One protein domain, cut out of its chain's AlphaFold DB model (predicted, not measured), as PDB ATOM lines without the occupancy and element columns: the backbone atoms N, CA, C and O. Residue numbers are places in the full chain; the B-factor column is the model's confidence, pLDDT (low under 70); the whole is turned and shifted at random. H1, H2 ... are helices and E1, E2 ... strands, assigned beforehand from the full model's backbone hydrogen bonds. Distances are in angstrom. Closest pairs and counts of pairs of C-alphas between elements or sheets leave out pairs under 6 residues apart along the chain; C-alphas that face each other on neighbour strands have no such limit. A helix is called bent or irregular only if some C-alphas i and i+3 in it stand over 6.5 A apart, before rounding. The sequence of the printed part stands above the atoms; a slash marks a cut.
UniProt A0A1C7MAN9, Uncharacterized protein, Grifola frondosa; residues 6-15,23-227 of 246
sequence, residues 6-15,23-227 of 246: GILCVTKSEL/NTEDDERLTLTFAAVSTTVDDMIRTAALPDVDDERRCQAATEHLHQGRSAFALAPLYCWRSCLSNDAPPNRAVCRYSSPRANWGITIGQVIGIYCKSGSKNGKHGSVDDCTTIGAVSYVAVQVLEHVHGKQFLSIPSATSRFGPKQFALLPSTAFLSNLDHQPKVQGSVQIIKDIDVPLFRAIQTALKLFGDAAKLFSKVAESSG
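AT A GLANCE: This is residues 6 to 15 and 23 to 227 of the 246 residues of an uncharacterized protein of Grifola frondosa (UniProt A0A1C7MAN9). A strongly twisted, branched sheet of eight strands makes one lobe, and helices H1 and H2 make a loose pair away from it, joined to the sheet by the long unnamed stretch of residues 70 to 107. The bent helix H3 only grazes the sheet with its first arm, H3a, and reaches away from it with its second, H3b. The printed part has 215 residues with three named helices and eight named strands, in the order E1 H1 H2 E2 E3 E4 E5 E6 E7 E8 H3; the neighbour strands are antiparallel, and the class is mixed, helices and strands. It is only just compact, close to loose, with a radius of gyration of the C-alphas of 20.2 A and spans of 64 by 51 by 39 A.

IN THESE COORDINATES: E1 is residues 7 to 9, with C-alpha 7 at (15.782, 13.648, -19.906). H1 is residues 23 to 48, 36.9 A long, and H2 is residues 55 to 69, 21.1 A. E2, residues 108 to 118, is 26.1 A long and bends by 72 degrees at residue 113. E3 is residues 126 to 129. E4, residues 138 to 150, is 32.0 A long and bends by 51 degrees at residue 142. E5 is residues 153 to 155, E6 residues 168 to 173, 16.7 A, E7 residues 186 to 188 and E8 residues 191 to 193. H3, residues 199 to 225, was assigned as one helix by its hydrogen bonds but is bent, with C-alphas 207 and 210 at 7.0 A; its arms are H3a, residues 199 to 207, 12.3 A, and H3b, residues 210 to 225, 23.2 A, ending at C-alpha 225 (41.512, -8.088, -15.626).

HOW THE PARTS SIT: E1 and E3 lie on one side of E2, E4 on the other; N 7 and O 110 are 2.7 A apart, N 129 and O 115 2.8 A, N 111 and O 144 2.8 A. E5 and E6 lie on the other side of E4 from E2, with N 155 and O 147 at 2.8 A and N 143 and O 170 at 2.9 A. E5 lies on one side of E8 and E7 on the other side, with N 192 and O 154 at 2.7 A and N 186 and O 193 at 2.8 A. E2 and E3, E4 and E5, and E7 and E8 are hairpins. H3a grazes the sheet with residues 201 to 206; the closest C-alphas of E1 and H3a, those of Leu 8 and Phe 202, are 7.4 A apart. H3a and H3b stand at a steep tilt of 46 degrees. H1 and H2 are close but not clearly touching, the closest C-alphas being those of Thr 47 and Arg 58, 7.7 A; they run opposite ways at a shallow tilt of 27 degrees. H1, H2 and H3b are not on the sheet. Every O i to N i+4 pair is within hydrogen-bond range in H2, H3a and H3b, and 21 of 22 in H1.

THE WHOLE: The two farthest C-alphas, those of Pro 51 and Arg 163, are 64.1 A apart. Residues 16 to 22 are not printed, and C-alphas 15 and 23 are 20.8 A apart across this cut. The links H2 to E2, E5 to E6 and E6 to E7 are long. Mean pLDDT of the printed part is 70.5; 92 residues are under 70, among them 6 to 15, 29 to 53 and 55 to 105.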
ATOM      1  N   GLY A   6      12.271  16.221 -21.728       41.19
ATOM      2  CA  GLY A   6      12.668  15.844 -20.373       41.19
ATOM      3  C   GLY A   6      13.514  14.575 -20.411       41.19
ATOM      4  O   GLY A   6      13.085  13.548 -20.930       41.19
ATOM      5  N   ILE A   7      14.729  14.667 -19.894       55.06
ATOM      6  CA  ILE A   7      15.782  13.648 -19.906       55.06
ATOM      7  C   ILE A   7      15.978  13.181 -18.479       55.06
ATOM      8  O   ILE A   7      16.070  14.038 -17.631       55.06
ATOM      9  N   LEU A   8      16.127  11.898 -18.174       43.66
ATOM     10  CA  LEU A   8      16.530  11.442 -16.840       43.66
ATOM     11  C   LEU A   8      17.984  10.948 -16.774       43.66
ATOM     12  O   LEU A   8      18.306   9.885 -17.290       43.66
ATOM     13  N   CYS A   9      18.842  11.673 -16.066       45.16
ATOM     14  CA  CYS A   9      20.263  11.381 -15.922       45.16
ATOM     15  C   CYS A   9      20.618  10.751 -14.585       45.16
ATOM     16  O   CYS A   9      20.361  11.352 -13.555       45.16
ATOM     17  N   VAL A  10      21.297   9.597 -14.592       43.62
ATOM     18  CA  VAL A  10      21.959   9.039 -13.397       43.62
ATOM     19  C   VAL A  10      23.395   9.538 -13.324       43.62
ATOM     20  O   VAL A  10      24.111   9.536 -14.323       43.62
ATOM     21  N   THR A  11      23.861   9.890 -12.133       48.81
ATOM     22  CA  THR A  11      25.280  10.150 -11.874       48.81
ATOM     23  C   THR A  11      25.703   9.435 -10.577       48.81
ATOM     24  O   THR A  11      24.857   9.024  -9.784       48.81
ATOM     25  N   LYS A  12      27.000   9.149 -10.404       36.56
ATOM     26  CA  LYS A  12      27.516   8.218  -9.377       36.56
ATOM     27  C   LYS A  12      27.542   8.857  -7.976       36.56
ATOM     28  O   LYS A  12      28.099   9.938  -7.821       36.56
ATOM     29  N   SER A  13      27.055   8.139  -6.958       36.34
ATOM     30  CA  SER A  13      27.269   8.441  -5.531       36.34
ATOM     31  C   SER A  13      28.121   7.353  -4.864       36.34
ATOM     32  O   SER A  13      27.830   6.165  -5.029       36.34
ATOM     33  N   GLU A  14      29.144   7.728  -4.094       36.19
ATOM     34  CA  GLU A  14      29.885   6.797  -3.232       36.19
ATOM     35  C   GLU A  14      29.078   6.494  -1.964       36.19
ATOM     36  O   GLU A  14      28.958   7.316  -1.063       36.19
ATOM     37  N   LEU A  15      28.509   5.290  -1.910       38.84
ATOM     38  CA  LEU A  15      28.020   4.669  -0.685       38.84
ATOM     39  C   LEU A  15      28.875   3.432  -0.426       38.84
ATOM     40  O   LEU A  15      29.017   2.565  -1.292       38.84
ATOM     41  N   ASN A  23      30.667 -15.350  -4.634       72.56
ATOM     42  CA  ASN A  23      31.413 -15.218  -5.895       72.56
ATOM     43  C   ASN A  23      30.755 -15.994  -7.053       72.56
ATOM     44  O   ASN A  23      30.800 -15.558  -8.196       72.56
ATOM     45  N   THR A  24      30.081 -17.104  -6.744       77.00
ATOM     46  CA  THR A  24      29.378 -17.947  -7.717       77.00
ATOM     47  C   THR A  24      28.226 -17.218  -8.416       77.00
ATOM     48  O   THR A  24      28.074 -17.336  -9.628       77.00
ATOM     49  N   GLU A  25      27.441 -16.419  -7.689       68.94
ATOM     50  CA  GLU A  25      26.303 -15.685  -8.264       68.94
ATOM     51  C   GLU A  25      26.757 -14.539  -9.180       68.94
ATOM     52  O   GLU A  25      26.092 -14.213 -10.169       68.94
ATOM     53  N   ASP A  26      27.894 -13.918  -8.857       65.19
ATOM     54  CA  ASP A  26      28.483 -12.877  -9.692       65.19
ATOM     55  C   ASP A  26      29.099 -13.482 -10.972       65.19
ATOM     56  O   ASP A  26      28.894 -12.921 -12.052       65.19
ATOM     57  N   ASP A  27      29.746 -14.652 -10.891       68.94
ATOM     58  CA  ASP A  27      30.318 -15.365 -12.046       68.94
ATOM     59  C   ASP A  27      29.243 -15.834 -13.046       68.94
ATOM     60  O   ASP A  27      29.404 -15.685 -14.265       68.94
ATOM     61  N   GLU A  28      28.103 -16.336 -12.561       70.94
ATOM     62  CA  GLU A  28      26.977 -16.741 -13.415       70.94
ATOM     63  C   GLU A  28      26.380 -15.551 -14.182       70.94
ATOM     64  O   GLU A  28      26.139 -15.623 -15.394       70.94
ATOM     65  N   ARG A  29      26.195 -14.408 -13.512       60.84
ATOM     66  CA  ARG A  29      25.676 -13.188 -14.155       60.84
ATOM     67  C   ARG A  29      26.658 -12.596 -15.155       60.84
ATOM     68  O   ARG A  29      26.231 -12.089 -16.200       60.84
ATOM     69  N   LEU A  30      27.954 -12.663 -14.860       61.47
ATOM     70  CA  LEU A  30      28.997 -12.224 -15.781       61.47
ATOM     71  C   LEU A  30      29.002 -13.088 -17.046       61.47
ATOM     72  O   LEU A  30      29.043 -12.554 -18.153       61.47
ATOM     73  N   THR A  31      28.871 -14.407 -16.881       63.44
ATOM     74  CA  THR A  31      28.834 -15.382 -17.978       63.44
ATOM     75  C   THR A  31      27.638 -15.147 -18.899       63.44
ATOM     76  O   THR A  31      27.802 -15.088 -20.118       63.44
ATOM     77  N   LEU A  32      26.445 -14.925 -18.341       54.97
ATOM     78  CA  LEU A  32      25.239 -14.632 -19.125       54.97
ATOM     79  C   LEU A  32      25.344 -13.307 -19.889       54.97
ATOM     80  O   LEU A  32      24.929 -13.215 -21.044       54.97
ATOM     81  N   THR A  33      25.944 -12.287 -19.271       53.12
ATOM     82  CA  THR A  33      26.162 -10.989 -19.922       53.12
ATOM     83  C   THR A  33      27.187 -11.106 -21.051       53.12
ATOM     84  O   THR A  33      26.982 -10.548 -22.127       53.12
ATOM     85  N   PHE A  34      28.263 -11.868 -20.842       53.91
ATOM     86  CA  PHE A  34      29.287 -12.098 -21.859       53.91
ATOM     87  C   PHE A  34      28.747 -12.931 -23.024       53.91
ATOM     88  O   PHE A  34      28.983 -12.580 -24.171       53.91
ATOM     89  N   ALA A  35      27.946 -13.966 -22.761       49.47
ATOM     90  CA  ALA A  35      27.287 -14.750 -23.806       49.47
ATOM     91  C   ALA A  35      26.330 -13.892 -24.658       49.47
ATOM     92  O   ALA A  35      26.330 -13.994 -25.888       49.47
ATOM     93  N   ALA A  36      25.561 -13.000 -24.028       49.59
ATOM     94  CA  ALA A  36      24.673 -12.074 -24.731       49.59
ATOM     95  C   ALA A  36      25.434 -11.055 -25.599       49.59
ATOM     96  O   ALA A  36      24.968 -10.695 -26.674       49.59
ATOM     97  N   VAL A  37      26.612 -10.596 -25.166       56.97
ATOM     98  CA  VAL A  37      27.447  -9.682 -25.963       56.97
ATOM     99  C   VAL A  37      28.196 -10.434 -27.068       56.97
ATOM    100  O   VAL A  37      28.193  -9.988 -28.213       56.97
ATOM    101  N   SER A  38      28.782 -11.597 -26.780       47.91
ATOM    102  CA  SER A  38      29.547 -12.386 -27.757       47.91
ATOM    103  C   SER A  38      28.686 -12.880 -28.913       47.91
ATOM    104  O   SER A  38      29.125 -12.815 -30.054       47.91
ATOM    105  N   THR A  39      27.433 -13.268 -28.655       56.97
ATOM    106  CA  THR A  39      26.486 -13.634 -29.725       56.97
ATOM    107  C   THR A  39      26.218 -12.475 -30.686       56.97
ATOM    108  O   THR A  39      26.168 -12.685 -31.893       56.97
ATOM    109  N   THR A  40      26.152 -11.233 -30.194       65.12
ATOM    110  CA  THR A  40      25.994 -10.058 -31.073       65.12
ATOM    111  C   THR A  40      27.251  -9.735 -31.882       65.12
ATOM    112  O   THR A  40      27.150  -9.251 -33.007       65.12
ATOM    113  N   VAL A  41      28.439 -10.013 -31.339       58.62
ATOM    114  CA  VAL A  41      29.719  -9.720 -31.998       58.62
ATOM    115  C   VAL A  41      30.077 -10.794 -33.028       58.62
ATOM    116  O   VAL A  41      30.492 -10.442 -34.130       58.62
ATOM    117  N   ASP A  42      29.867 -12.076 -32.726       55.03
ATOM    118  CA  ASP A  42      30.105 -13.175 -33.672       55.03
ATOM    119  C   ASP A  42      29.191 -13.083 -34.900       55.03
ATOM    120  O   ASP A  42      29.645 -13.319 -36.022       55.03
ATOM    121  N   ASP A  43      27.936 -12.658 -34.726       55.16
ATOM    122  CA  ASP A  43      27.024 -12.422 -35.849       55.16
ATOM    123  C   ASP A  43      27.469 -11.224 -36.703       55.16
ATOM    124  O   ASP A  43      27.428 -11.281 -37.937       55.16
ATOM    125  N   MET A  44      27.989 -10.162 -36.080       49.84
ATOM    126  CA  MET A  44      28.583  -9.037 -36.809       49.84
ATOM    127  C   MET A  44      29.850  -9.443 -37.576       49.84
ATOM    128  O   MET A  44      30.034  -9.016 -38.717       49.84
ATOM    129  N   ILE A  45      30.702 -10.294 -36.993       65.62
ATOM    130  CA  ILE A  45      31.927 -10.796 -37.632       65.62
ATOM    131  C   ILE A  45      31.589 -11.748 -38.785       65.62
ATOM    132  O   ILE A  45      32.169 -11.623 -39.863       65.62
ATOM    133  N   ARG A  46      30.616 -12.654 -38.614       64.06
ATOM    134  CA  ARG A  46      30.138 -13.524 -39.701       64.06
ATOM    135  C   ARG A  46      29.552 -12.724 -40.855       64.06
ATOM    136  O   ARG A  46      29.853 -13.035 -42.001       64.06
ATOM    137  N   THR A  47      28.786 -11.671 -40.565       53.41
ATOM    138  CA  THR A  47      28.226 -10.784 -41.598       53.41
ATOM    139  C   THR A  47      29.332 -10.039 -42.357       53.41
ATOM    140  O   THR A  47      29.251  -9.888 -43.574       53.41
ATOM    141  N   ALA A  48      30.394  -9.623 -41.661       58.44
ATOM    142  CA  ALA A  48      31.548  -8.954 -42.264       58.44
ATOM    143  C   ALA A  48      32.464  -9.896 -43.071       58.44
ATOM    144  O   ALA A  48      33.183  -9.434 -43.953       58.44
ATOM    145  N   ALA A  49      32.443 -11.202 -42.784       68.69
ATOM    146  CA  ALA A  49      33.260 -12.212 -43.457       68.69
ATOM    147  C   ALA A  49      32.612 -12.800 -44.729       68.69
ATOM    148  O   ALA A  49      33.227 -13.640 -45.387       68.69
ATOM    149  N   LEU A  50      31.390 -12.388 -45.089       53.31
ATOM    150  CA  LEU A  50      30.742 -12.845 -46.319       53.31
ATOM    151  C   LEU A  50      31.418 -12.207 -47.555       53.31
ATOM    152  O   LEU A  50      31.477 -10.973 -47.640       53.31
ATOM    153  N   PRO A  51      31.917 -13.014 -48.518       64.56
ATOM    154  CA  PRO A  51      32.574 -12.510 -49.726       64.56
ATOM    155  C   PRO A  51      31.594 -11.679 -50.555       64.56
ATOM    156  O   PRO A  51      30.424 -12.043 -50.600       64.56
ATOM    157  N   ASP A  52      32.084 -10.588 -51.164       56.69
ATOM    158  CA  ASP A  52      31.337  -9.514 -51.850       56.69
ATOM    159  C   ASP A  52      29.907  -9.868 -52.259       56.69
ATOM    160  O   ASP A  52      29.591 -10.234 -53.391       56.69
ATOM    161  N   VAL A  53      29.027  -9.743 -51.273       53.31
ATOM    162  CA  VAL A  53      27.595  -9.701 -51.479       53.31
ATOM    163  C   VAL A  53      27.279  -8.227 -51.681       53.31
ATOM    164  O   VAL A  53      27.657  -7.423 -50.827       53.31
ATOM    165  N   ASP A  54      26.620  -7.881 -52.792       70.88
ATOM    166  CA  ASP A  54      26.163  -6.515 -53.070       70.88
ATOM    167  C   ASP A  54      25.564  -5.880 -51.808       70.88
ATOM    168  O   ASP A  54      24.795  -6.522 -51.080       70.88
ATOM    169  N   ASP A  55      25.916  -4.621 -51.542       69.62
ATOM    170  CA  ASP A  55      25.571  -3.921 -50.296       69.62
ATOM    171  C   ASP A  55      24.057  -3.924 -50.009       69.62
ATOM    172  O   ASP A  55      23.622  -3.920 -48.853       69.62
ATOM    173  N   GLU A  56      23.240  -4.034 -51.057       67.69
ATOM    174  CA  GLU A  56      21.785  -4.148 -50.976       67.69
ATOM    175  C   GLU A  56      21.327  -5.464 -50.317       67.69
ATOM    176  O   GLU A  56      20.425  -5.474 -49.475       67.69
ATOM    177  N   ARG A  57      22.010  -6.578 -50.603       61.44
ATOM    178  CA  ARG A  57      21.750  -7.886 -49.980       61.44
ATOM    179  C   ARG A  57      22.327  -7.980 -48.570       61.44
ATOM    180  O   ARG A  57      21.704  -8.605 -47.712       61.44
ATOM    181  N   ARG A  58      23.454  -7.310 -48.286       56.94
ATOM    182  CA  ARG A  58      23.961  -7.160 -46.905       56.94
ATOM    183  C   ARG A  58      22.956  -6.410 -46.026       56.94
ATOM    184  O   ARG A  58      22.723  -6.804 -44.885       56.94
ATOM    185  N   CYS A  59      22.313  -5.372 -46.566       61.78
ATOM    186  CA  CYS A  59      21.288  -4.605 -45.859       61.78
ATOM    187  C   CYS A  59      20.020  -5.437 -45.580       61.78
ATOM    188  O   CYS A  59      19.474  -5.385 -44.474       61.78
ATOM    189  N   GLN A  60      19.586  -6.262 -46.540       66.44
ATOM    190  CA  GLN A  60      18.449  -7.174 -46.360       66.44
ATOM    191  C   GLN A  60      18.741  -8.263 -45.316       66.44
ATOM    192  O   GLN A  60      17.945  -8.429 -44.393       66.44
ATOM    193  N   ALA A  61      19.909  -8.913 -45.373       57.97
ATOM    194  CA  ALA A  61      20.301  -9.944 -44.406       57.97
ATOM    195  C   ALA A  61      20.441  -9.389 -42.976       57.97
ATOM    196  O   ALA A  61      19.947  -9.991 -42.022       57.97
ATOM    197  N   ALA A  62      21.032  -8.199 -42.811       55.75
ATOM    198  CA  ALA A  62      21.094  -7.528 -41.511       55.75
ATOM    199  C   ALA A  62      19.690  -7.204 -40.961       55.75
ATOM    200  O   ALA A  62      19.439  -7.325 -39.761       55.75
ATOM    201  N   THR A  63      18.752  -6.834 -41.838       55.25
ATOM    202  CA  THR A  63      17.359  -6.541 -41.466       55.25
ATOM    203  C   THR A  63      16.593  -7.808 -41.069       55.25
ATOM    204  O   THR A  63      15.805  -7.780 -40.121       55.25
ATOM    205  N   GLU A  64      16.847  -8.929 -41.743       58.38
ATOM    206  CA  GLU A  64      16.218 -10.226 -41.474       58.38
ATOM    207  C   GLU A  64      16.736 -10.851 -40.164       58.38
ATOM    208  O   GLU A  64      15.940 -11.270 -39.321       58.38
ATOM    209  N   HIS A  65      18.043 -10.762 -39.890       50.94
ATOM    210  CA  HIS A  65      18.628 -11.173 -38.607       50.94
ATOM    211  C   HIS A  65      18.150 -10.314 -37.427       50.94
ATOM    212  O   HIS A  65      17.855 -10.844 -36.353       50.94
ATOM    213  N   LEU A  66      17.969  -9.002 -37.623       47.91
ATOM    214  CA  LEU A  66      17.328  -8.130 -36.629       47.91
ATOM    215  C   LEU A  66      15.866  -8.532 -36.358       47.91
ATOM    216  O   LEU A  66      15.365  -8.319 -35.252       47.91
ATOM    217  N   HIS A  67      15.173  -9.126 -37.334       45.75
ATOM    218  CA  HIS A  67      13.825  -9.672 -37.166       45.75
ATOM    219  C   HIS A  67      13.798 -11.043 -36.476       45.75
ATOM    220  O   HIS A  67      12.859 -11.312 -35.727       45.75
ATOM    221  N   GLN A  68      14.830 -11.868 -36.644       44.84
ATOM    222  CA  GLN A  68      14.941 -13.181 -35.998       44.84
ATOM    223  C   GLN A  68      15.471 -13.093 -34.557       44.84
ATOM    224  O   GLN A  68      14.963 -13.776 -33.672       44.84
ATOM    225  N   GLY A  69      16.384 -12.163 -34.255       38.38
ATOM    226  CA  GLY A  69      16.766 -11.837 -32.871       38.38
ATOM    227  C   GLY A  69      15.613 -11.226 -32.056       38.38
ATOM    228  O   GLY A  69      15.546 -11.368 -30.835       38.38
ATOM    229  N   ARG A  70      14.637 -10.603 -32.731       38.66
ATOM    230  CA  ARG A  70      13.437 -10.008 -32.120       38.66
ATOM    231  C   ARG A  70      12.475 -11.020 -31.487       38.66
ATOM    232  O   ARG A  70      11.734 -10.615 -30.594       38.66
ATOM    233  N   SER A  71      12.477 -12.298 -31.881       35.41
ATOM    234  CA  SER A  71      11.624 -13.313 -31.237       35.41
ATOM    235  C   SER A  71      12.184 -13.816 -29.902       35.41
ATOM    236  O   SER A  71      11.408 -14.249 -29.056       35.41
ATOM    237  N   ALA A  72      13.497 -13.697 -29.665       34.91
ATOM    238  CA  ALA A  72      14.115 -14.015 -28.372       34.91
ATOM    239  C   ALA A  72      13.984 -12.867 -27.345       34.91
ATOM    240  O   ALA A  72      13.978 -13.103 -26.141       34.91
ATOM    241  N   PHE A  73      13.810 -11.625 -27.815       32.78
ATOM    242  CA  PHE A  73      13.664 -10.413 -26.991       32.78
ATOM    243  C   PHE A  73      12.206  -9.948 -26.798       32.78
ATOM    244  O   PHE A  73      11.957  -8.818 -26.375       32.78
ATOM    245  N   ALA A  74      11.221 -10.807 -27.070       31.16
ATOM    246  CA  ALA A  74       9.796 -10.466 -27.090       31.16
ATOM    247  C   ALA A  74       9.148 -10.123 -25.721       31.16
ATOM    248  O   ALA A  74       7.924 -10.098 -25.629       31.16
ATOM    249  N   LEU A  75       9.915  -9.806 -24.668       30.03
ATOM    250  CA  LEU A  75       9.377  -9.404 -23.355       30.03
ATOM    251  C   LEU A  75       9.938  -8.085 -22.770       30.03
ATOM    252  O   LEU A  75       9.747  -7.835 -21.584       30.03
ATOM    253  N   ALA A  76      10.565  -7.199 -23.561       27.05
ATOM    254  CA  ALA A  76      10.774  -5.783 -23.182       27.05
ATOM    255  C   ALA A  76      11.086  -4.889 -24.414       27.05
ATOM    256  O   ALA A  76      11.627  -5.375 -25.404       27.05
ATOM    257  N   PRO A  77      10.715  -3.592 -24.428       39.75
ATOM    258  CA  PRO A  77      10.146  -2.960 -25.619       39.75
ATOM    259  C   PRO A  77      11.165  -2.221 -26.510       39.75
ATOM    260  O   PRO A  77      11.534  -1.081 -26.241       39.75
ATOM    261  N   LEU A  78      11.505  -2.803 -27.667       31.64
ATOM    262  CA  LEU A  78      12.142  -2.105 -28.808       31.64
ATOM    263  C   LEU A  78      11.131  -1.557 -29.840       31.64
ATOM    264  O   LEU A  78      11.516  -1.035 -30.886       31.64
ATOM    265  N   TYR A  79       9.828  -1.639 -29.560       29.97
ATOM    266  CA  TYR A  79       8.774  -1.166 -30.471       29.97
ATOM    267  C   TYR A  79       8.447   0.334 -30.353       29.97
ATOM    268  O   TYR A  79       7.666   0.849 -31.145       29.97
ATOM    269  N   CYS A  80       9.065   1.071 -29.428       34.78
ATOM    270  CA  CYS A  80       8.670   2.458 -29.154       34.78
ATOM    271  C   CYS A  80       9.302   3.507 -30.103       34.78
ATOM    272  O   CYS A  80       8.758   4.596 -30.263       34.78
ATOM    273  N   TRP A  81      10.418   3.205 -30.783       30.62
ATOM    274  CA  TRP A  81      11.140   4.219 -31.578       30.62
ATOM    275  C   TRP A  81      10.533   4.482 -32.969       30.62
ATOM    276  O   TRP A  81      10.575   5.608 -33.459       30.62
ATOM    277  N   ARG A  82       9.921   3.476 -33.619       29.56
ATOM    278  CA  ARG A  82       9.456   3.602 -35.020       29.56
ATOM    279  C   ARG A  82       8.179   4.441 -35.178       29.56
ATOM    280  O   ARG A  82       7.995   5.041 -36.229       29.56
ATOM    281  N   SER A  83       7.347   4.560 -34.138       30.08
ATOM    282  CA  SER A  83       6.156   5.432 -34.156       30.08
ATOM    283  C   SER A  83       6.459   6.915 -33.893       30.08
ATOM    284  O   SER A  83       5.545   7.731 -33.941       30.08
ATOM    285  N   CYS A  84       7.719   7.290 -33.641       31.98
ATOM    286  CA  CYS A  84       8.111   8.672 -33.329       31.98
ATOM    287  C   CYS A  84       8.462   9.532 -34.567       31.98
ATOM    288  O   CYS A  84       8.877  10.673 -34.394       31.98
ATOM    289  N   LEU A  85       8.346   8.999 -35.795       35.62
ATOM    290  CA  LEU A  85       8.886   9.621 -37.024       35.62
ATOM    291  C   LEU A  85       7.879   9.757 -38.189       35.62
ATOM    292  O   LEU A  85       8.287  10.012 -39.319       35.62
ATOM    293  N   SER A  86       6.569   9.622 -37.943       33.78
ATOM    294  CA  SER A  86       5.578  10.164 -38.890       33.78
ATOM    295  C   SER A  86       5.527  11.686 -38.731       33.78
ATOM    296  O   SER A  86       5.511  12.170 -37.600       33.78
ATOM    297  N   ASN A  87       5.440  12.430 -39.839       38.94
ATOM    298  CA  ASN A  87       5.256  13.890 -39.843       38.94
ATOM    299  C   ASN A  87       3.991  14.356 -39.085       38.94
ATOM    300  O   ASN A  87       3.846  15.549 -38.831       38.94
ATOM    301  N   ASP A  88       3.123  13.426 -38.674       39.81
ATOM    302  CA  ASP A  88       1.905  13.688 -37.902       39.81
ATOM    303  C   ASP A  88       2.044  13.466 -36.377       39.81
ATOM    304  O   ASP A  88       1.069  13.645 -35.646       39.81
ATOM    305  N   ALA A  89       3.225  13.096 -35.854       34.56
ATOM    306  CA  ALA A  89       3.442  12.870 -34.414       34.56
ATOM    307  C   ALA A  89       4.538  13.789 -33.822       34.56
ATOM    308  O   ALA A  89       5.585  13.979 -34.440       34.56
ATOM    309  N   PRO A  90       4.344  14.368 -32.615       34.84
ATOM    310  CA  PRO A  90       5.271  15.353 -32.060       34.84
ATOM    311  C   PRO A  90       6.646  14.736 -31.716       34.84
ATOM    312  O   PRO A  90       6.701  13.715 -31.024       34.84
ATOM    313  N   PRO A  91       7.761  15.381 -32.117       34.12
ATOM    314  CA  PRO A  91       9.111  14.835 -32.019       34.12
ATOM    315  C   PRO A  91       9.610  14.952 -30.580       34.12
ATOM    316  O   PRO A  91      10.009  16.024 -30.140       34.12
ATOM    317  N   ASN A  92       9.560  13.871 -29.810       33.56
ATOM    318  CA  ASN A  92      10.020  13.843 -28.423       33.56
ATOM    319  C   ASN A  92      10.485  12.438 -28.105       33.56
ATOM    320  O   ASN A  92       9.619  11.577 -28.179       33.56
ATOM    321  N   ARG A  93      11.774  12.226 -27.755       44.94
ATOM    322  CA  ARG A  93      12.299  11.141 -26.882       44.94
ATOM    323  C   ARG A  93      13.820  10.884 -27.098       44.94
ATOM    324  O   ARG A  93      14.172  10.048 -27.909       44.94
ATOM    325  N   ALA A  94      14.744  11.486 -26.330       34.00
ATOM    326  CA  ALA A  94      16.040  10.842 -25.985       34.00
ATOM    327  C   ALA A  94      16.573  11.258 -24.583       34.00
ATOM    328  O   ALA A  94      16.449  12.426 -24.224       34.00
ATOM    329  N   VAL A  95      17.196  10.343 -23.805       42.28
ATOM    330  CA  VAL A  95      17.621  10.552 -22.385       42.28
ATOM    331  C   VAL A  95      18.981  10.043 -22.026       42.28
ATOM    332  O   VAL A  95      19.209   8.928 -22.409       42.28
ATOM    333  N   CYS A  96      19.733  10.715 -21.148       36.47
ATOM    334  CA  CYS A  96      21.179  10.696 -20.983       36.47
ATOM    335  C   CYS A  96      21.699  10.364 -19.548       36.47
ATOM    336  O   CYS A  96      20.878  10.144 -18.687       36.47
ATOM    337  N   ARG A  97      23.017  10.320 -19.262       32.00
ATOM    338  CA  ARG A  97      23.743  10.024 -17.976       32.00
ATOM    339  C   ARG A  97      24.981  10.923 -18.022       32.00
ATOM    340  O   ARG A  97      25.407  11.378 -19.081       32.00
ATOM    341  N   TYR A  98      25.569  11.251 -16.889       36.28
ATOM    342  CA  TYR A  98      26.818  12.012 -16.876       36.28
ATOM    343  C   TYR A  98      27.639  11.557 -15.693       36.28
ATOM    344  O   TYR A  98      27.106  11.191 -14.653       36.28
ATOM    345  N   SER A  99      28.948  11.606 -15.801       33.78
ATOM    346  CA  SER A  99      29.805  11.450 -14.636       33.78
ATOM    347  C   SER A  99      30.801  12.589 -14.659       33.78
ATOM    348  O   SER A  99      31.826  12.506 -15.329       33.78
ATOM    349  N   SER A 100      30.475  13.671 -13.949       38.59
ATOM    350  CA  SER A 100      31.478  14.668 -13.586       38.59
ATOM    351  C   SER A 100      32.325  14.107 -12.440       38.59
ATOM    352  O   SER A 100      31.751  13.658 -11.448       38.59
ATOM    353  N   PRO A 101      33.665  14.149 -12.515       37.25
ATOM    354  CA  PRO A 101      34.547  13.583 -11.491       37.25
ATOM    355  C   PRO A 101      34.528  14.292 -10.128       37.25
ATOM    356  O   PRO A 101      35.255  13.876  -9.232       37.25
ATOM    357  N   ARG A 102      33.783  15.395  -9.963       37.78
ATOM    358  CA  ARG A 102      33.945  16.304  -8.811       37.78
ATOM    359  C   ARG A 102      32.715  16.528  -7.938       37.78
ATOM    360  O   ARG A 102      32.790  17.352  -7.034       37.78
ATOM    361  N   ALA A 103      31.608  15.819  -8.147       44.28
ATOM    362  CA  ALA A 103      30.438  16.037  -7.307       44.28
ATOM    363  C   ALA A 103      29.541  14.803  -7.159       44.28
ATOM    364  O   ALA A 103      29.270  14.095  -8.126       44.28
ATOM    365  N   ASN A 104      29.063  14.604  -5.927       55.03
ATOM    366  CA  ASN A 104      28.025  13.649  -5.541       55.03
ATOM    367  C   ASN A 104      26.695  14.052  -6.181       55.03
ATOM    368  O   ASN A 104      25.831  14.641  -5.536       55.03
ATOM    369  N   TRP A 105      26.546  13.812  -7.472       59.84
ATOM    370  CA  TRP A 105      25.306  14.114  -8.163       59.84
ATOM    371  C   TRP A 105      24.406  12.874  -8.128       59.84
ATOM    372  O   TRP A 105      24.867  11.745  -8.324       59.84
ATOM    373  N   GLY A 106      23.126  13.082  -7.820       72.88
ATOM    374  CA  GLY A 106      22.089  12.055  -7.866       72.88
ATOM    375  C   GLY A 106      21.456  11.949  -9.251       72.88
ATOM    376  O   GLY A 106      22.009  12.411 -10.248       72.88
ATOM    377  N   ILE A 107      20.265  11.359  -9.324       82.31
ATOM    378  CA  ILE A 107      19.489  11.435 -10.558       82.31
ATOM    379  C   ILE A 107      18.959  12.846 -10.764       82.31
ATOM    380  O   ILE A 107      18.347  13.431  -9.874       82.31
ATOM    381  N   THR A 108      19.194  13.377 -11.953       86.50
ATOM    382  CA  THR A 108      18.760  14.709 -12.373       86.50
ATOM    383  C   THR A 108      17.932  14.593 -13.629       86.50
ATOM    384  O   THR A 108      17.998  13.576 -14.317       86.50
ATOM    385  N   ILE A 109      17.152  15.625 -13.940       90.56
ATOM    386  CA  ILE A 109      16.455  15.673 -15.219       90.56
ATOM    387  C   ILE A 109      17.102  16.710 -16.113       90.56
ATOM    388  O   ILE A 109      17.388  17.801 -15.662       90.56
ATOM    389  N   GLY A 110      17.394  16.378 -17.361       91.19
ATOM    390  CA  GLY A 110      17.937  17.296 -18.348       91.19
ATOM    391  C   GLY A 110      16.861  17.803 -19.306       91.19
ATOM    392  O   GLY A 110      15.917  17.090 -19.616       91.19
ATOM    393  N   GLN A 111      17.023  19.000 -19.848       90.81
ATOM    394  CA  GLN A 111      16.302  19.436 -21.039       90.81
ATOM    395  C   GLN A 111      17.262  19.487 -22.221       90.81
ATOM    396  O   GLN A 111      18.280  20.167 -22.132       90.81
ATOM    397  N   VAL A 112      16.961  18.787 -23.322       90.50
ATOM    398  CA  VAL A 112      17.826  18.808 -24.517       90.50
ATOM    399  C   VAL A 112      17.801  20.209 -25.121       90.50
ATOM    400  O   VAL A 112      16.729  20.766 -25.347       90.50
ATOM    401  N   ILE A 113      18.983  20.755 -25.400       93.12
ATOM    402  CA  ILE A 113      19.153  22.053 -26.071       93.12
ATOM    403  C   ILE A 113      19.731  21.867 -27.467       93.12
ATOM    404  O   ILE A 113      19.403  22.624 -28.373       93.12
ATOM    405  N   GLY A 114      20.589  20.863 -27.640       92.62
ATOM    406  CA  GLY A 114      21.190  20.563 -28.929       92.62
ATOM    407  C   GLY A 114      21.799  19.173 -28.958       92.62
ATOM    408  O   GLY A 114      22.268  18.656 -27.938       92.62
ATOM    409  N   ILE A 115      21.792  18.581 -30.145       92.75
ATOM    410  CA  ILE A 115      22.397  17.286 -30.432       92.75
ATOM    411  C   ILE A 115      23.633  17.554 -31.281       92.75
ATOM    412  O   ILE A 115      23.588  18.327 -32.231       92.75
ATOM    413  N   TYR A 116      24.748  16.926 -30.930       94.75
ATOM    414  CA  TYR A 116      26.000  17.051 -31.660       94.75
ATOM    415  C   TYR A 116      26.380  15.704 -32.251       94.75
ATOM    416  O   TYR A 116      26.595  14.727 -31.529       94.75
ATOM    417  N   CYS A 117      26.522  15.673 -33.569       94.50
ATOM    418  CA  CYS A 117      26.939  14.496 -34.316       94.50
ATOM    419  C   CYS A 117      28.329  14.711 -34.900       94.50
ATOM    420  O   CYS A 117      28.703  15.824 -35.282       94.50
ATOM    421  N   LYS A 118      29.112  13.635 -34.969       92.00
ATOM    422  CA  LYS A 118      30.369  13.645 -35.712       92.00
ATOM    423  C   LYS A 118      30.044  13.425 -37.183       92.00
ATOM    424  O   LYS A 118      29.320  12.495 -37.522       92.00
ATOM    425  N   SER A 119      30.582  14.271 -38.055       87.62
ATOM    426  CA  SER A 119      30.506  14.024 -39.498       87.62
ATOM    427  C   SER A 119      31.274  12.745 -39.863       87.62
ATOM    428  O   SER A 119      32.287  12.430 -39.242       87.62
ATOM    429  N   GLY A 120      30.800  11.996 -40.864       81.81
ATOM    430  CA  GLY A 120      31.299  10.652 -41.205       81.81
ATOM    431  C   GLY A 120      32.736  10.567 -41.740       81.81
ATOM    432  O   GLY A 120      33.156   9.505 -42.185       81.81
ATOM    433  N   SER A 121      33.511  11.653 -41.724       84.88
ATOM    434  CA  SER A 121      34.909  11.628 -42.151       84.88
ATOM    435  C   SER A 121      35.848  11.301 -40.982       84.88
ATOM    436  O   SER A 121      35.562  11.582 -39.816       84.88
ATOM    437  N   LYS A 122      37.019  10.722 -41.285       79.25
ATOM    438  CA  LYS A 122      38.053  10.352 -40.295       79.25
ATOM    439  C   LYS A 122      38.433  11.522 -39.365       79.25
ATOM    440  O   LYS A 122      38.682  11.312 -38.180       79.25
ATOM    441  N   ASN A 123      38.361  12.749 -39.887       84.50
ATOM    442  CA  ASN A 123      38.605  14.010 -39.177       84.50
ATOM    443  C   ASN A 123      37.345  14.884 -39.097       84.50
ATOM    444  O   ASN A 123      37.425  16.113 -39.063       84.50
ATOM    445  N   GLY A 124      36.179  14.244 -39.118       85.62
ATOM    446  CA  GLY A 124      34.900  14.916 -39.067       85.62
ATOM    447  C   GLY A 124      34.794  15.757 -37.810       85.62
ATOM    448  O   GLY A 124      34.993  15.262 -36.697       85.62
ATOM    449  N   LYS A 125      34.489  17.043 -37.987       90.06
ATOM    450  CA  LYS A 125      34.169  17.931 -36.872       90.06
ATOM    451  C   LYS A 125      32.820  17.516 -36.283       90.06
ATOM    452  O   LYS A 125      31.950  17.013 -37.003       90.06
ATOM    453  N   HIS A 126      32.663  17.739 -34.982       91.06
ATOM    454  CA  HIS A 126      31.361  17.654 -34.332       91.06
ATOM    455  C   HIS A 126      30.553  18.897 -34.708       91.06
ATOM    456  O   HIS A 126      31.025  20.018 -34.523       91.06
ATOM    457  N   GLY A 127      29.365  18.690 -35.266       93.25
ATOM    458  CA  GLY A 127      28.434  19.753 -35.633       93.25
ATOM    459  C   GLY A 127      27.129  19.609 -34.863       93.25
ATOM    460  O   GLY A 127      26.734  18.490 -34.532       93.25
ATOM    461  N   SER A 128      26.476  20.737 -34.577       94.62
ATOM    462  CA  SER A 128      25.097  20.728 -34.085       94.62
ATOM    463  C   SER A 128      24.186  20.233 -35.201       94.62
ATOM    464  O   SER A 128      24.288  20.709 -36.331       94.62
ATOM    465  N   VAL A 129      23.314  19.288 -34.883       93.44
ATOM    466  CA  VAL A 129      22.283  18.774 -35.783       93.44
ATOM    467  C   VAL A 129      20.921  18.956 -35.132       93.44
ATOM    468  O   VAL A 129      20.794  18.851 -33.910       93.44
ATOM    469  N   ASP A 130      19.912  19.237 -35.949       91.44
ATOM    470  CA  ASP A 130      18.549  19.433 -35.454       91.44
ATOM    471  C   ASP A 130      17.916  18.107 -35.026       91.44
ATOM    472  O   ASP A 130      17.275  18.044 -33.980       91.44
ATOM    473  N   ASP A 131      18.150  17.044 -35.800       88.81
ATOM    474  CA  ASP A 131      17.589  15.716 -35.578       88.81
ATOM    475  C   ASP A 131      18.609  14.621 -35.945       88.81
ATOM    476  O   ASP A 131      19.500  14.813 -36.777       88.81
ATOM    477  N   CYS A 132      18.496  13.454 -35.301       88.25
ATOM    478  CA  CYS A 132      19.357  12.299 -35.549       88.25
ATOM    479  C   CYS A 132      18.546  10.999 -35.487       88.25
ATOM    480  O   CYS A 132      17.757  10.794 -34.565       88.25
ATOM    481  N   THR A 133      18.747  10.107 -36.458       86.56
ATOM    482  CA  THR A 133      17.990   8.849 -36.571       86.56
ATOM    483  C   THR A 133      18.529   7.744 -35.670       86.56
ATOM    484  O   THR A 133      17.771   6.862 -35.262       86.56
ATOM    485  N   THR A 134      19.826   7.779 -35.350       86.50
ATOM    486  CA  THR A 134      20.502   6.743 -34.569       86.50
ATOM    487  C   THR A 134      21.306   7.351 -33.429       86.50
ATOM    488  O   THR A 134      22.084   8.287 -33.601       86.50
ATOM    489  N   ILE A 135      21.178   6.775 -32.234       84.19
ATOM    490  CA  ILE A 135      21.940   7.242 -31.071       84.19
ATOM    491  C   ILE A 135      23.455   7.057 -31.249       84.19
ATOM    492  O   ILE A 135      24.238   7.830 -30.708       84.19
ATOM    493  N   GLY A 136      23.870   6.078 -32.063       86.62
ATOM    494  CA  GLY A 136      25.277   5.829 -32.381       86.62
ATOM    495  C   GLY A 136      25.934   6.941 -33.206       86.62
ATOM    496  O   GLY A 136      27.135   7.154 -33.080       86.62
ATOM    497  N   ALA A 137      25.163   7.692 -34.000       88.88
ATOM    498  CA  ALA A 137      25.680   8.856 -34.724       88.88
ATOM    499  C   ALA A 137      25.826  10.095 -33.820       88.88
ATOM    500  O   ALA A 137      26.539  11.047 -34.156       88.88
ATOM    501  N   VAL A 138      25.168  10.098 -32.656       91.56
ATOM    502  CA  VAL A 138      25.280  11.172 -31.670       91.56
ATOM    503  C   VAL A 138      26.601  11.030 -30.926       91.56
ATOM    504  O   VAL A 138      26.922   9.993 -30.353       91.56
ATOM    505  N   SER A 139      27.390  12.096 -30.926       92.12
ATOM    506  CA  SER A 139      28.612  12.172 -30.125       92.12
ATOM    507  C   SER A 139      28.313  12.719 -28.743       92.12
ATOM    508  O   SER A 139      28.727  12.140 -27.741       92.12
ATOM    509  N   TYR A 140      27.558  13.818 -28.704       91.81
ATOM    510  CA  TYR A 140      27.186  14.487 -27.472       91.81
ATOM    511  C   TYR A 140      25.783  15.069 -27.565       91.81
ATOM    512  O   TYR A 140      25.327  15.451 -28.640       91.81
ATOM    513  N   VAL A 141      25.130  15.229 -26.423       91.12
ATOM    514  CA  VAL A 141      23.918  16.036 -26.305       91.12
ATOM    515  C   VAL A 141      24.128  17.071 -25.225       91.12
ATOM    516  O   VAL A 141      24.502  16.753 -24.096       91.12
ATOM    517  N   ALA A 142      23.903  18.324 -25.595       92.19
ATOM    518  CA  ALA A 142      23.902  19.433 -24.665       92.19
ATOM    519  C   ALA A 142      22.545  19.483 -23.968       92.19
ATOM    520  O   ALA A 142      21.500  19.582 -24.621       92.19
ATOM    521  N   VAL A 143      22.565  19.420 -22.639       91.50
ATOM    522  CA  VAL A 143      21.358  19.426 -21.818       91.50
ATOM    523  C   VAL A 143      21.422  20.523 -20.766       91.50
ATOM    524  O   VAL A 143      22.479  20.766 -20.184       91.50
ATOM    525  N   GLN A 144      20.292  21.166 -20.485       92.56
ATOM    526  CA  GLN A 144      20.106  21.965 -19.277       92.56
ATOM    527  C   GLN A 144      19.782  21.024 -18.122       92.56
ATOM    528  O   GLN A 144      18.763  20.347 -18.172       92.56
ATOM    529  N   VAL A 145      20.608  20.986 -17.085       91.25
ATOM    530  CA  VAL A 145      20.364  20.153 -15.906       91.25
ATOM    531  C   VAL A 145      19.333  20.835 -15.007       91.25
ATOM    532  O   VAL A 145      19.463  22.014 -14.680       91.25
ATOM    533  N   LEU A 146      18.315  20.079 -14.620       92.38
ATOM    534  CA  LEU A 146      17.252  20.452 -13.703       92.38
ATOM    535  C   LEU A 146      17.446  19.703 -12.384       92.38
ATOM    536  O   LEU A 146      17.572  18.472 -12.354       92.38
ATOM    537  N   GLU A 147      17.456  20.451 -11.289       91.75
ATOM    538  CA  GLU A 147      17.629  19.903  -9.948       91.75
ATOM    539  C   GLU A 147      16.289  19.432  -9.388       91.75
ATOM    540  O   GLU A 147      15.308  20.172  -9.409       91.75
ATOM    541  N   HIS A 148      16.235  18.207  -8.868       92.31
ATOM    542  CA  HIS A 148      15.047  17.718  -8.173       92.31
ATOM    543  C   HIS A 148      14.897  18.424  -6.824       92.31
ATOM    544  O   HIS A 148      15.796  18.340  -5.993       92.31
ATOM    545  N   VAL A 149      13.763  19.092  -6.594       91.19
ATOM    546  CA  VAL A 149      13.483  19.746  -5.304       91.19
ATOM    547  C   VAL A 149      12.632  18.851  -4.427       91.19
ATOM    548  O   VAL A 149      13.052  18.407  -3.361       91.19
ATOM    549  N   HIS A 150      11.397  18.608  -4.865       90.06
ATOM    550  CA  HIS A 150      10.436  17.823  -4.115       90.06
ATOM    551  C   HIS A 150       9.331  17.298  -5.029       90.06
ATOM    552  O   HIS A 150       8.856  17.992  -5.934       90.06
ATOM    553  N   GLY A 151       8.886  16.066  -4.772       91.75
ATOM    554  CA  GLY A 151       7.798  15.441  -5.518       91.75
ATOM    555  C   GLY A 151       8.074  15.431  -7.023       91.75
ATOM    556  O   GLY A 151       9.009  14.775  -7.473       91.75
ATOM    557  N   LYS A 152       7.258  16.169  -7.779       93.81
ATOM    558  CA  LYS A 152       7.316  16.291  -9.246       93.81
ATOM    559  C   LYS A 152       7.944  17.594  -9.752       93.81
ATOM    560  O   LYS A 152       7.825  17.894 -10.937       93.81
ATOM    561  N   GLN A 153       8.543  18.387  -8.864       95.12
ATOM    562  CA  GLN A 153       9.082  19.708  -9.180       95.12
ATOM    563  C   GLN A 153      10.600  19.669  -9.351       95.12
ATOM    564  O   GLN A 153      11.323  19.115  -8.518       95.12
ATOM    565  N   PHE A 154      11.063  20.306 -10.422       94.19
ATOM    566  CA  PHE A 154      12.462  20.386 -10.809       94.19
ATOM    567  C   PHE A 154      12.843  21.836 -11.094       94.19
ATOM    568  O   PHE A 154      12.131  22.532 -11.810       94.19
ATOM    569  N   LEU A 155      13.957  22.315 -10.549       94.38
ATOM    570  CA  LEU A 155      14.413  23.686 -10.753       94.38
ATOM    571  C   LEU A 155      15.326  23.804 -11.961       94.38
ATOM    572  O   LEU A 155      16.279  23.050 -12.123       94.38
ATOM    573  N   SER A 156      15.060  24.824 -12.767       92.50
ATOM    574  CA  SER A 156      15.878  25.205 -13.921       92.50
ATOM    575  C   SER A 156      17.202  25.877 -13.544       92.50
ATOM    576  O   SER A 156      18.148  25.840 -14.333       92.50
ATOM    577  N   ILE A 157      17.260  26.478 -12.354       93.31
ATOM    578  CA  ILE A 157      18.453  27.065 -11.744       93.31
ATOM    579  C   ILE A 157      18.723  26.272 -10.465       93.31
ATOM    580  O   ILE A 157      17.930  26.378  -9.526       93.31
ATOM    581  N   PRO A 158      19.808  25.485 -10.417       89.75
ATOM    582  CA  PRO A 158      20.163  24.746  -9.218       89.75
ATOM    583  C   PRO A 158      20.370  25.652  -8.003       89.75
ATOM    584  O   PRO A 158      20.863  26.777  -8.121       89.75
ATOM    585  N   SER A 159      20.069  25.136  -6.819       89.19
ATOM    586  CA  SER A 159      20.263  25.778  -5.522       89.19
ATOM    587  C   SER A 159      21.707  26.257  -5.345       89.19
ATOM    588  O   SER A 159      21.934  27.394  -4.925       89.19
ATOM    589  N   ALA A 160      22.684  25.456  -5.791       82.88
ATOM    590  CA  ALA A 160      24.107  25.803  -5.761       82.88
ATOM    591  C   ALA A 160      24.452  27.069  -6.571       82.88
ATOM    592  O   ALA A 160      25.336  27.832  -6.187       82.88
ATOM    593  N   THR A 161      23.746  27.313  -7.677       87.00
ATOM    594  CA  THR A 161      23.953  28.471  -8.563       87.00
ATOM    595  C   THR A 161      22.883  29.552  -8.394       87.00
ATOM    596  O   THR A 161      22.947  30.578  -9.069       87.00
ATOM    597  N   SER A 162      21.926  29.368  -7.480       89.69
ATOM    598  CA  SER A 162      20.773  30.260  -7.277       89.69
ATOM    599  C   SER A 162      21.163  31.722  -7.065       89.69
ATOM    600  O   SER A 162      20.519  32.612  -7.613       89.69
ATOM    601  N   ARG A 163      22.268  31.974  -6.350       89.31
ATOM    602  CA  ARG A 163      22.778  33.327  -6.068       89.31
ATOM    603  C   ARG A 163      23.218  34.092  -7.312       89.31
ATOM    604  O   ARG A 163      23.163  35.314  -7.319       89.31
ATOM    605  N   PHE A 164      23.671  33.382  -8.339       89.44
ATOM    606  CA  PHE A 164      24.167  33.986  -9.574       89.44
ATOM    607  C   PHE A 164      23.104  33.976 -10.679       89.44
ATOM    608  O   PHE A 164      23.232  34.696 -11.665       89.44
ATOM    609  N   GLY A 165      22.087  33.116 -10.555       87.69
ATOM    610  CA  GLY A 165      21.051  32.921 -11.564       87.69
ATOM    611  C   GLY A 165      21.417  32.152 -12.850       87.69
ATOM    612  O   GLY A 165      20.514  32.024 -13.682       87.69
ATOM    613  N   PRO A 166      22.638  31.615 -13.101       92.31
ATOM    614  CA  PRO A 166      22.879  30.868 -14.320       92.31
ATOM    615  C   PRO A 166      22.241  29.481 -14.232       92.31
ATOM    616  O   PRO A 166      22.233  28.817 -13.193       92.31
ATOM    617  N   LYS A 167      21.745  29.030 -15.381       92.62
ATOM    618  CA  LYS A 167      21.324  27.648 -15.607       92.62
ATOM    619  C   LYS A 167      22.554  26.746 -15.677       92.62
ATOM    620  O   LYS A 167      23.589  27.147 -16.211       92.62
ATOM    621  N   GLN A 168      22.430  25.518 -15.187       91.00
ATOM    622  CA  GLN A 168      23.489  24.524 -15.322       91.00
ATOM    623  C   GLN A 168      23.314  23.750 -16.628       91.00
ATOM    624  O   GLN A 168      22.217  23.297 -16.951       91.00
ATOM    625  N   PHE A 169      24.411  23.564 -17.357       92.06
ATOM    626  CA  PHE A 169      24.441  22.774 -18.582       92.06
ATOM    627  C   PHE A 169      25.432  21.623 -18.448       92.06
ATOM    628  O   PHE A 169      26.447  21.743 -17.759       92.06
ATOM    629  N   ALA A 170      25.139  20.512 -19.111       89.25
ATOM    630  CA  ALA A 170      26.034  19.372 -19.204       89.25
ATOM    631  C   ALA A 170      26.092  18.869 -20.648       89.25
ATOM    632  O   ALA A 170      25.092  18.888 -21.367       89.25
ATOM    633  N   LEU A 171      27.278  18.429 -21.062       90.50
ATOM    634  CA  LEU A 171      27.505  17.827 -22.366       90.50
ATOM    635  C   LEU A 171      27.652  16.323 -22.179       90.50
ATOM    636  O   LEU A 171      28.595  15.859 -21.538       90.50
ATOM    637  N   LEU A 172      26.694  15.569 -22.696       86.81
ATOM    638  CA  LEU A 172      26.522  14.180 -22.316       86.81
ATOM    639  C   LEU A 172      26.809  13.229 -23.481       86.81
ATOM    640  O   LEU A 172      26.260  13.446 -24.561       86.81
ATOM    641  N   PRO A 173      27.643  12.188 -23.304       87.12
ATOM    642  CA  PRO A 173      27.970  11.260 -24.384       87.12
ATOM    643  C   PRO A 173      26.800  10.316 -24.706       87.12
ATOM    644  O   PRO A 173      25.975  10.034 -23.841       87.12
ATOM    645  N   SER A 174      26.745   9.774 -25.927       81.94
ATOM    646  CA  SER A 174      25.685   8.842 -26.388       81.94
ATOM    647  C   SER A 174      25.545   7.555 -25.573       81.94
ATOM    648  O   SER A 174      24.465   6.975 -25.498       81.94
ATOM    649  N   THR A 175      26.603   7.132 -24.889       79.50
ATOM    650  CA  THR A 175      26.598   5.960 -23.995       79.50
ATOM    651  C   THR A 175      25.927   6.214 -22.660       79.50
ATOM    652  O   THR A 175      25.712   5.303 -21.861       79.50
ATOM    653  N   ALA A 176      25.625   7.468 -22.383       74.50
ATOM    654  CA  ALA A 176      25.075   7.848 -21.119       74.50
ATOM    655  C   ALA A 176      23.538   7.676 -21.120       74.50
ATOM    656  O   ALA A 176      22.864   7.794 -20.117       74.50
ATOM    657  N   PHE A 177      22.922   7.319 -22.231       66.00
ATOM    658  CA  PHE A 177      21.480   7.399 -22.356       66.00
ATOM    659  C   PHE A 177      20.670   6.315 -21.609       66.00
ATOM    660  O   PHE A 177      20.979   5.137 -21.728       66.00
ATOM    661  N   LEU A 178      19.666   6.715 -20.798       65.88
ATOM    662  CA  LEU A 178      18.857   5.830 -19.934       65.88
ATOM    663  C   LEU A 178      17.388   5.681 -20.370       65.88
ATOM    664  O   LEU A 178      17.026   4.618 -20.858       65.88
ATOM    665  N   SER A 179      16.512   6.675 -20.151       79.06
ATOM    666  CA  SER A 179      15.068   6.536 -20.448       79.06
ATOM    667  C   SER A 179      14.257   7.832 -20.539       79.06
ATOM    668  O   SER A 179      14.348   8.678 -19.658       79.06
ATOM    669  N   ASN A 180      13.389   7.945 -21.549       85.19
ATOM    670  CA  ASN A 180      12.534   9.112 -21.806       85.19
ATOM    671  C   ASN A 180      11.374   9.290 -20.851       85.19
ATOM    672  O   ASN A 180      10.737   8.321 -20.458       85.19
ATOM    673  N   LEU A 181      11.061  10.558 -20.567       87.06
ATOM    674  CA  LEU A 181       9.742  10.900 -20.061       87.06
ATOM    675  C   LEU A 181       8.734  10.714 -21.192       87.06
ATOM    676  O   LEU A 181       8.960  11.159 -22.324       87.06
ATOM    677  N   ASP A 182       7.614  10.069 -20.884       89.06
ATOM    678  CA  ASP A 182       6.556   9.885 -21.867       89.06
ATOM    679  C   ASP A 182       5.850  11.201 -22.177       89.06
ATOM    680  O   ASP A 182       5.354  11.387 -23.293       89.06
ATOM    681  N   HIS A 183       5.849  12.125 -21.212       91.25
ATOM    682  CA  HIS A 183       5.142  13.383 -21.295       91.25
ATOM    683  C   HIS A 183       6.058  14.590 -21.121       91.25
ATOM    684  O   HIS A 183       6.990  14.616 -20.320       91.25
ATOM    685  N   GLN A 184       5.721  15.655 -21.844       87.44
ATOM    686  CA  GLN A 184       6.416  16.924 -21.717       87.44
ATOM    687  C   GLN A 184       6.160  17.553 -20.330       87.44
ATOM    688  O   GLN A 184       4.993  17.670 -19.923       87.44
ATOM    689  N   PRO A 185       7.216  17.993 -19.618       91.31
ATOM    690  CA  PRO A 185       7.072  18.738 -18.373       91.31
ATOM    691  C   PRO A 185       6.355  20.074 -18.600       91.31
ATOM    692  O   PRO A 185       6.574  20.754 -19.604       91.31
ATOM    693  N   LYS A 186       5.522  20.488 -17.643       93.88
ATOM    694  CA  LYS A 186       4.927  21.830 -17.627       93.88
ATOM    695  C   LYS A 186       5.923  22.818 -17.032       93.88
ATOM    696  O   LYS A 186       6.405  22.608 -15.923       93.88
ATOM    697  N   VAL A 187       6.194  23.911 -17.735       92.62
ATOM    698  CA  VAL A 187       7.078  24.978 -17.246       92.62
ATOM    699  C   VAL A 187       6.240  26.026 -16.510       92.62
ATOM    700  O   VAL A 187       5.315  26.595 -17.085       92.62
ATOM    701  N   GLN A 188       6.554  26.274 -15.238       93.19
ATOM    702  CA  GLN A 188       5.975  27.331 -14.405       93.19
ATOM    703  C   GLN A 188       7.110  28.214 -13.871       93.19
ATOM    704  O   GLN A 188       7.703  27.948 -12.826       93.19
ATOM    705  N   GLY A 189       7.459  29.256 -14.629       91.00
ATOM    706  CA  GLY A 189       8.589  30.127 -14.302       91.00
ATOM    707  C   GLY A 189       9.918  29.367 -14.338       91.00
ATOM    708  O   GLY A 189      10.293  28.812 -15.368       91.00
ATOM    709  N   SER A 190      10.631  29.339 -13.210       89.75
ATOM    710  CA  SER A 190      11.893  28.604 -13.059       89.75
ATOM    711  C   SER A 190      11.704  27.134 -12.660       89.75
ATOM    712  O   SER A 190      12.696  26.404 -12.596       89.75
ATOM    713  N   VAL A 191      10.469  26.692 -12.415       93.50
ATOM    714  CA  VAL A 191      10.136  25.326 -12.001       93.50
ATOM    715  C   VAL A 191       9.568  24.550 -13.187       93.50
ATOM    716  O   VAL A 191       8.669  25.013 -13.886       93.50
ATOM    717  N   GLN A 192      10.064  23.339 -13.401       93.12
ATOM    718  CA  GLN A 192       9.485  22.353 -14.300       93.12
ATOM    719  C   GLN A 192       8.736  21.297 -13.493       93.12
ATOM    720  O   GLN A 192       9.257  20.742 -12.526       93.12
ATOM    721  N   ILE A 193       7.499  21.027 -13.893       94.88
ATOM    722  CA  ILE A 193       6.604  20.088 -13.229       94.88
ATOM    723  C   ILE A 193       6.370  18.899 -14.149       94.88
ATOM    724  O   ILE A 193       5.826  19.040 -15.245       94.88
ATOM    725  N   ILE A 194       6.747  17.719 -13.682       93.44
ATOM    726  CA  ILE A 194       6.565  16.463 -14.413       93.44
ATOM    727  C   ILE A 194       5.143  15.952 -14.215       93.44
ATOM    728  O   ILE A 194       4.524  16.201 -13.177       93.44
ATOM    729  N   LYS A 195       4.594  15.250 -15.211       93.56
ATOM    730  CA  LYS A 195       3.286  14.609 -15.057       93.56
ATOM    731  C   LYS A 195       3.372  13.465 -14.053       93.56
ATOM    732  O   LYS A 195       4.366  12.753 -13.992       93.56
ATOM    733  N   ASP A 196       2.290  13.249 -13.311       94.06
ATOM    734  CA  ASP A 196       2.238  12.213 -12.274       94.06
ATOM    735  C   ASP A 196       2.502  10.797 -12.828       94.06
ATOM    736  O   ASP A 196       3.018   9.953 -12.105       94.06
ATOM    737  N   ILE A 197       2.243  10.572 -14.124       94.19
ATOM    738  CA  ILE A 197       2.507   9.306 -14.828       94.19
ATOM    739  C   ILE A 197       4.007   8.979 -14.907       94.19
ATOM    740  O   ILE A 197       4.373   7.813 -14.801       94.19
ATOM    741  N   ASP A 198       4.887   9.980 -15.029       91.12
ATOM    742  CA  ASP A 198       6.330   9.738 -15.191       91.12
ATOM    743  C   ASP A 198       7.076   9.718 -13.836       91.12
ATOM    744  O   ASP A 198       8.248   9.344 -13.752       91.12
ATOM    745  N   VAL A 199       6.408  10.097 -12.738       91.06
ATOM    746  CA  VAL A 199       7.001  10.113 -11.386       91.06
ATOM    747  C   VAL A 199       7.397   8.707 -10.897       91.06
ATOM    748  O   VAL A 199       8.479   8.578 -10.319       91.06
ATOM    749  N   PRO A 200       6.603   7.638 -11.108       93.56
ATOM    750  CA  PRO A 200       7.021   6.276 -10.789       93.56
ATOM    751  C   PRO A 200       8.296   5.856 -11.522       93.56
ATOM    752  O   PRO A 200       9.168   5.262 -10.895       93.56
ATOM    753  N   LEU A 201       8.444   6.216 -12.803       90.06
ATOM    754  CA  LEU A 201       9.656   5.939 -13.581       90.06
ATOM    755  C   LEU A 201      10.873   6.638 -12.962       90.06
ATOM    756  O   LEU A 201      11.899   6.001 -12.722       90.06
ATOM    757  N   PHE A 202      10.733   7.928 -12.636       89.44
ATOM    758  CA  PHE A 202      11.765   8.698 -11.939       89.44
ATOM    759  C   PHE A 202      12.201   8.013 -10.636       89.44
ATOM    760  O   PHE A 202      13.391   7.786 -10.414       89.44
ATOM    761  N   ARG A 203      11.234   7.628  -9.792       91.38
ATOM    762  CA  ARG A 203      11.496   6.968  -8.507       91.38
ATOM    763  C   ARG A 203      12.115   5.587  -8.675       91.38
ATOM    764  O   ARG A 203      13.048   5.266  -7.950       91.38
ATOM    765  N   ALA A 204      11.638   4.789  -9.628       90.38
ATOM    766  CA  ALA A 204      12.180   3.463  -9.904       90.38
ATOM    767  C   ALA A 204      13.662   3.547 -10.290       90.38
ATOM    768  O   ALA A 204      14.490   2.809  -9.758       90.38
ATOM    769  N   ILE A 205      14.014   4.509 -11.146       87.94
ATOM    770  CA  ILE A 205      15.404   4.755 -11.542       87.94
ATOM    771  C   ILE A 205      16.212   5.290 -10.352       87.94
ATOM    772  O   ILE A 205      17.361   4.890 -10.169       87.94
ATOM    773  N   GLN A 206      15.602   6.104  -9.483       87.31
ATOM    774  CA  GLN A 206      16.210   6.572  -8.235       87.31
ATOM    775  C   GLN A 206      16.548   5.451  -7.262       87.31
ATOM    776  O   GLN A 206      17.662   5.412  -6.737       87.31
ATOM    777  N   THR A 207      15.643   4.498  -7.085       89.00
ATOM    778  CA  THR A 207      15.891   3.294  -6.292       89.00
ATOM    779  C   THR A 207      16.963   2.412  -6.940       89.00
ATOM    780  O   THR A 207      17.841   1.901  -6.244       89.00
ATOM    781  N   ALA A 208      16.955   2.290  -8.270       87.38
ATOM    782  CA  ALA A 208      17.921   1.493  -9.024       87.38
ATOM    783  C   ALA A 208      19.313   2.144  -9.158       87.38
ATOM    784  O   ALA A 208      20.244   1.488  -9.626       87.38
ATOM    785  N   LEU A 209      19.504   3.400  -8.726       83.19
ATOM    786  CA  LEU A 209      20.783   4.114  -8.855       83.19
ATOM    787  C   LEU A 209      21.950   3.323  -8.259       83.19
ATOM    788  O   LEU A 209      23.020   3.248  -8.864       83.19
ATOM    789  N   LYS A 210      21.727   2.696  -7.098       80.12
ATOM    790  CA  LYS A 210      22.733   1.855  -6.438       80.12
ATOM    791  C   LYS A 210      23.125   0.665  -7.314       80.12
ATOM    792  O   LYS A 210      24.306   0.487  -7.586       80.12
ATOM    793  N   LEU A 211      22.133  -0.042  -7.861       85.56
ATOM    794  CA  LEU A 211      22.338  -1.183  -8.757       85.56
ATOM    795  C   LEU A 211      23.153  -0.788  -9.996       85.56
ATOM    796  O   LEU A 211      24.070  -1.503 -10.391       85.56
ATOM    797  N   PHE A 212      22.881   0.382 -10.581       81.12
ATOM    798  CA  PHE A 212      23.669   0.893 -11.706       81.12
ATOM    799  C   PHE A 212      25.107   1.250 -11.323       81.12
ATOM    800  O   PHE A 212      26.011   1.121 -12.154       81.12
ATOM    801  N   GLY A 213      25.318   1.735 -10.099       78.25
ATOM    802  CA  GLY A 213      26.645   1.993  -9.551       78.25
ATOM    803  C   GLY A 213      27.447   0.705  -9.372       78.25
ATOM    804  O   GLY A 213      28.619   0.665  -9.744       78.25
ATOM    805  N   ASP A 214      26.808  -0.345  -8.865       79.69
ATOM    806  CA  ASP A 214      27.442  -1.641  -8.622       79.69
ATOM    807  C   ASP A 214      27.741  -2.372  -9.931       79.69
ATOM    808  O   ASP A 214      28.877  -2.790 -10.151       79.69
ATOM    809  N   ALA A 215      26.790  -2.390 -10.868       79.50
ATOM    810  CA  ALA A 215      27.019  -2.902 -12.215       79.50
ATOM    811  C   ALA A 215      28.190  -2.176 -12.906       79.50
ATOM    812  O   ALA A 215      29.087  -2.816 -13.448       79.50
ATOM    813  N   ALA A 216      28.252  -0.841 -12.833       76.56
ATOM    814  CA  ALA A 216      29.349  -0.074 -13.431       76.56
ATOM    815  C   ALA A 216      30.723  -0.405 -12.814       76.56
ATOM    816  O   ALA A 216      31.729  -0.427 -13.528       76.56
ATOM    817  N   LYS A 217      30.782  -0.676 -11.502       79.31
ATOM    818  CA  LYS A 217      32.015  -1.131 -10.837       79.31
ATOM    819  C   LYS A 217      32.432  -2.516 -11.331       79.31
ATOM    820  O   LYS A 217      33.614  -2.705 -11.605       79.31
ATOM    821  N   LEU A 218      31.488  -3.449 -11.475       79.38
ATOM    822  CA  LEU A 218      31.763  -4.788 -12.007       79.38
ATOM    823  C   LEU A 218      32.349  -4.702 -13.420       79.38
ATOM    824  O   LEU A 218      33.424  -5.244 -13.663       79.38
ATOM    825  N   PHE A 219      31.741  -3.915 -14.312       73.88
ATOM    826  CA  PHE A 219      32.273  -3.711 -15.666       73.88
ATOM    827  C   PHE A 219      33.671  -3.077 -15.686       73.88
ATOM    828  O   PHE A 219      34.486  -3.416 -16.539       73.88
ATOM    829  N   SER A 220      33.974  -2.185 -14.738       75.06
ATOM    830  CA  SER A 220      35.300  -1.557 -14.653       75.06
ATOM    831  C   SER A 220      36.383  -2.562 -14.241       75.06
ATOM    832  O   SER A 220      37.457  -2.568 -14.830       75.06
ATOM    833  N   LYS A 221      36.087  -3.461 -13.290       80.69
ATOM    834  CA  LYS A 221      37.024  -4.519 -12.866       80.69
ATOM    835  C   LYS A 221      37.337  -5.506 -13.994       80.69
ATOM    836  O   LYS A 221      38.479  -5.925 -14.143       80.69
ATOM    837  N   VAL A 222      36.334  -5.853 -14.801       75.69
ATOM    838  CA  VAL A 222      36.503  -6.769 -15.944       75.69
ATOM    839  C   VAL A 222      37.402  -6.161 -17.026       75.69
ATOM    840  O   VAL A 222      38.209  -6.862 -17.638       75.69
ATOM    841  N   ALA A 223      37.312  -4.848 -17.251       70.00
ATOM    842  CA  ALA A 223      38.199  -4.155 -18.185       70.00
ATOM    843  C   ALA A 223      39.671  -4.177 -17.720       70.00
ATOM    844  O   ALA A 223      40.575  -4.255 -18.547       70.00
ATOM    845  N   GLU A 224      39.919  -4.156 -16.408       75.12
ATOM    846  CA  GLU A 224      41.273  -4.242 -15.844       75.12
ATOM    847  C   GLU A 224      41.849  -5.664 -15.923       75.12
ATOM    848  O   GLU A 224      43.019  -5.829 -16.265       75.12
ATOM    849  N   SER A 225      41.041  -6.695 -15.647       77.75
ATOM    850  CA  SER A 225      41.512  -8.088 -15.626       77.75
ATOM    851  C   SER A 225      41.724  -8.691 -17.015       77.75
ATOM    852  O   SER A 225      42.599  -9.534 -17.192       77.75
ATOM    853  N   SER A 226      40.949  -8.258 -18.010       72.94
ATOM    854  CA  SER A 226      41.015  -8.811 -19.369       72.94
ATOM    855  C   SER A 226      42.220  -8.328 -20.183       72.94
ATOM    856  O   SER A 226      42.405  -8.783 -21.311       72.94
ATOM    857  N   GLY A 227      43.019  -7.376 -19.681       60.06
ATOM    858  CA  GLY A 227      44.112  -6.750 -20.442       60.06
ATOM    859  C   GLY A 227      43.647  -6.005 -21.705       60.06
ATOM    860  O   GLY A 227      44.454  -5.387 -22.403       60.06
TER     861      GLY A 227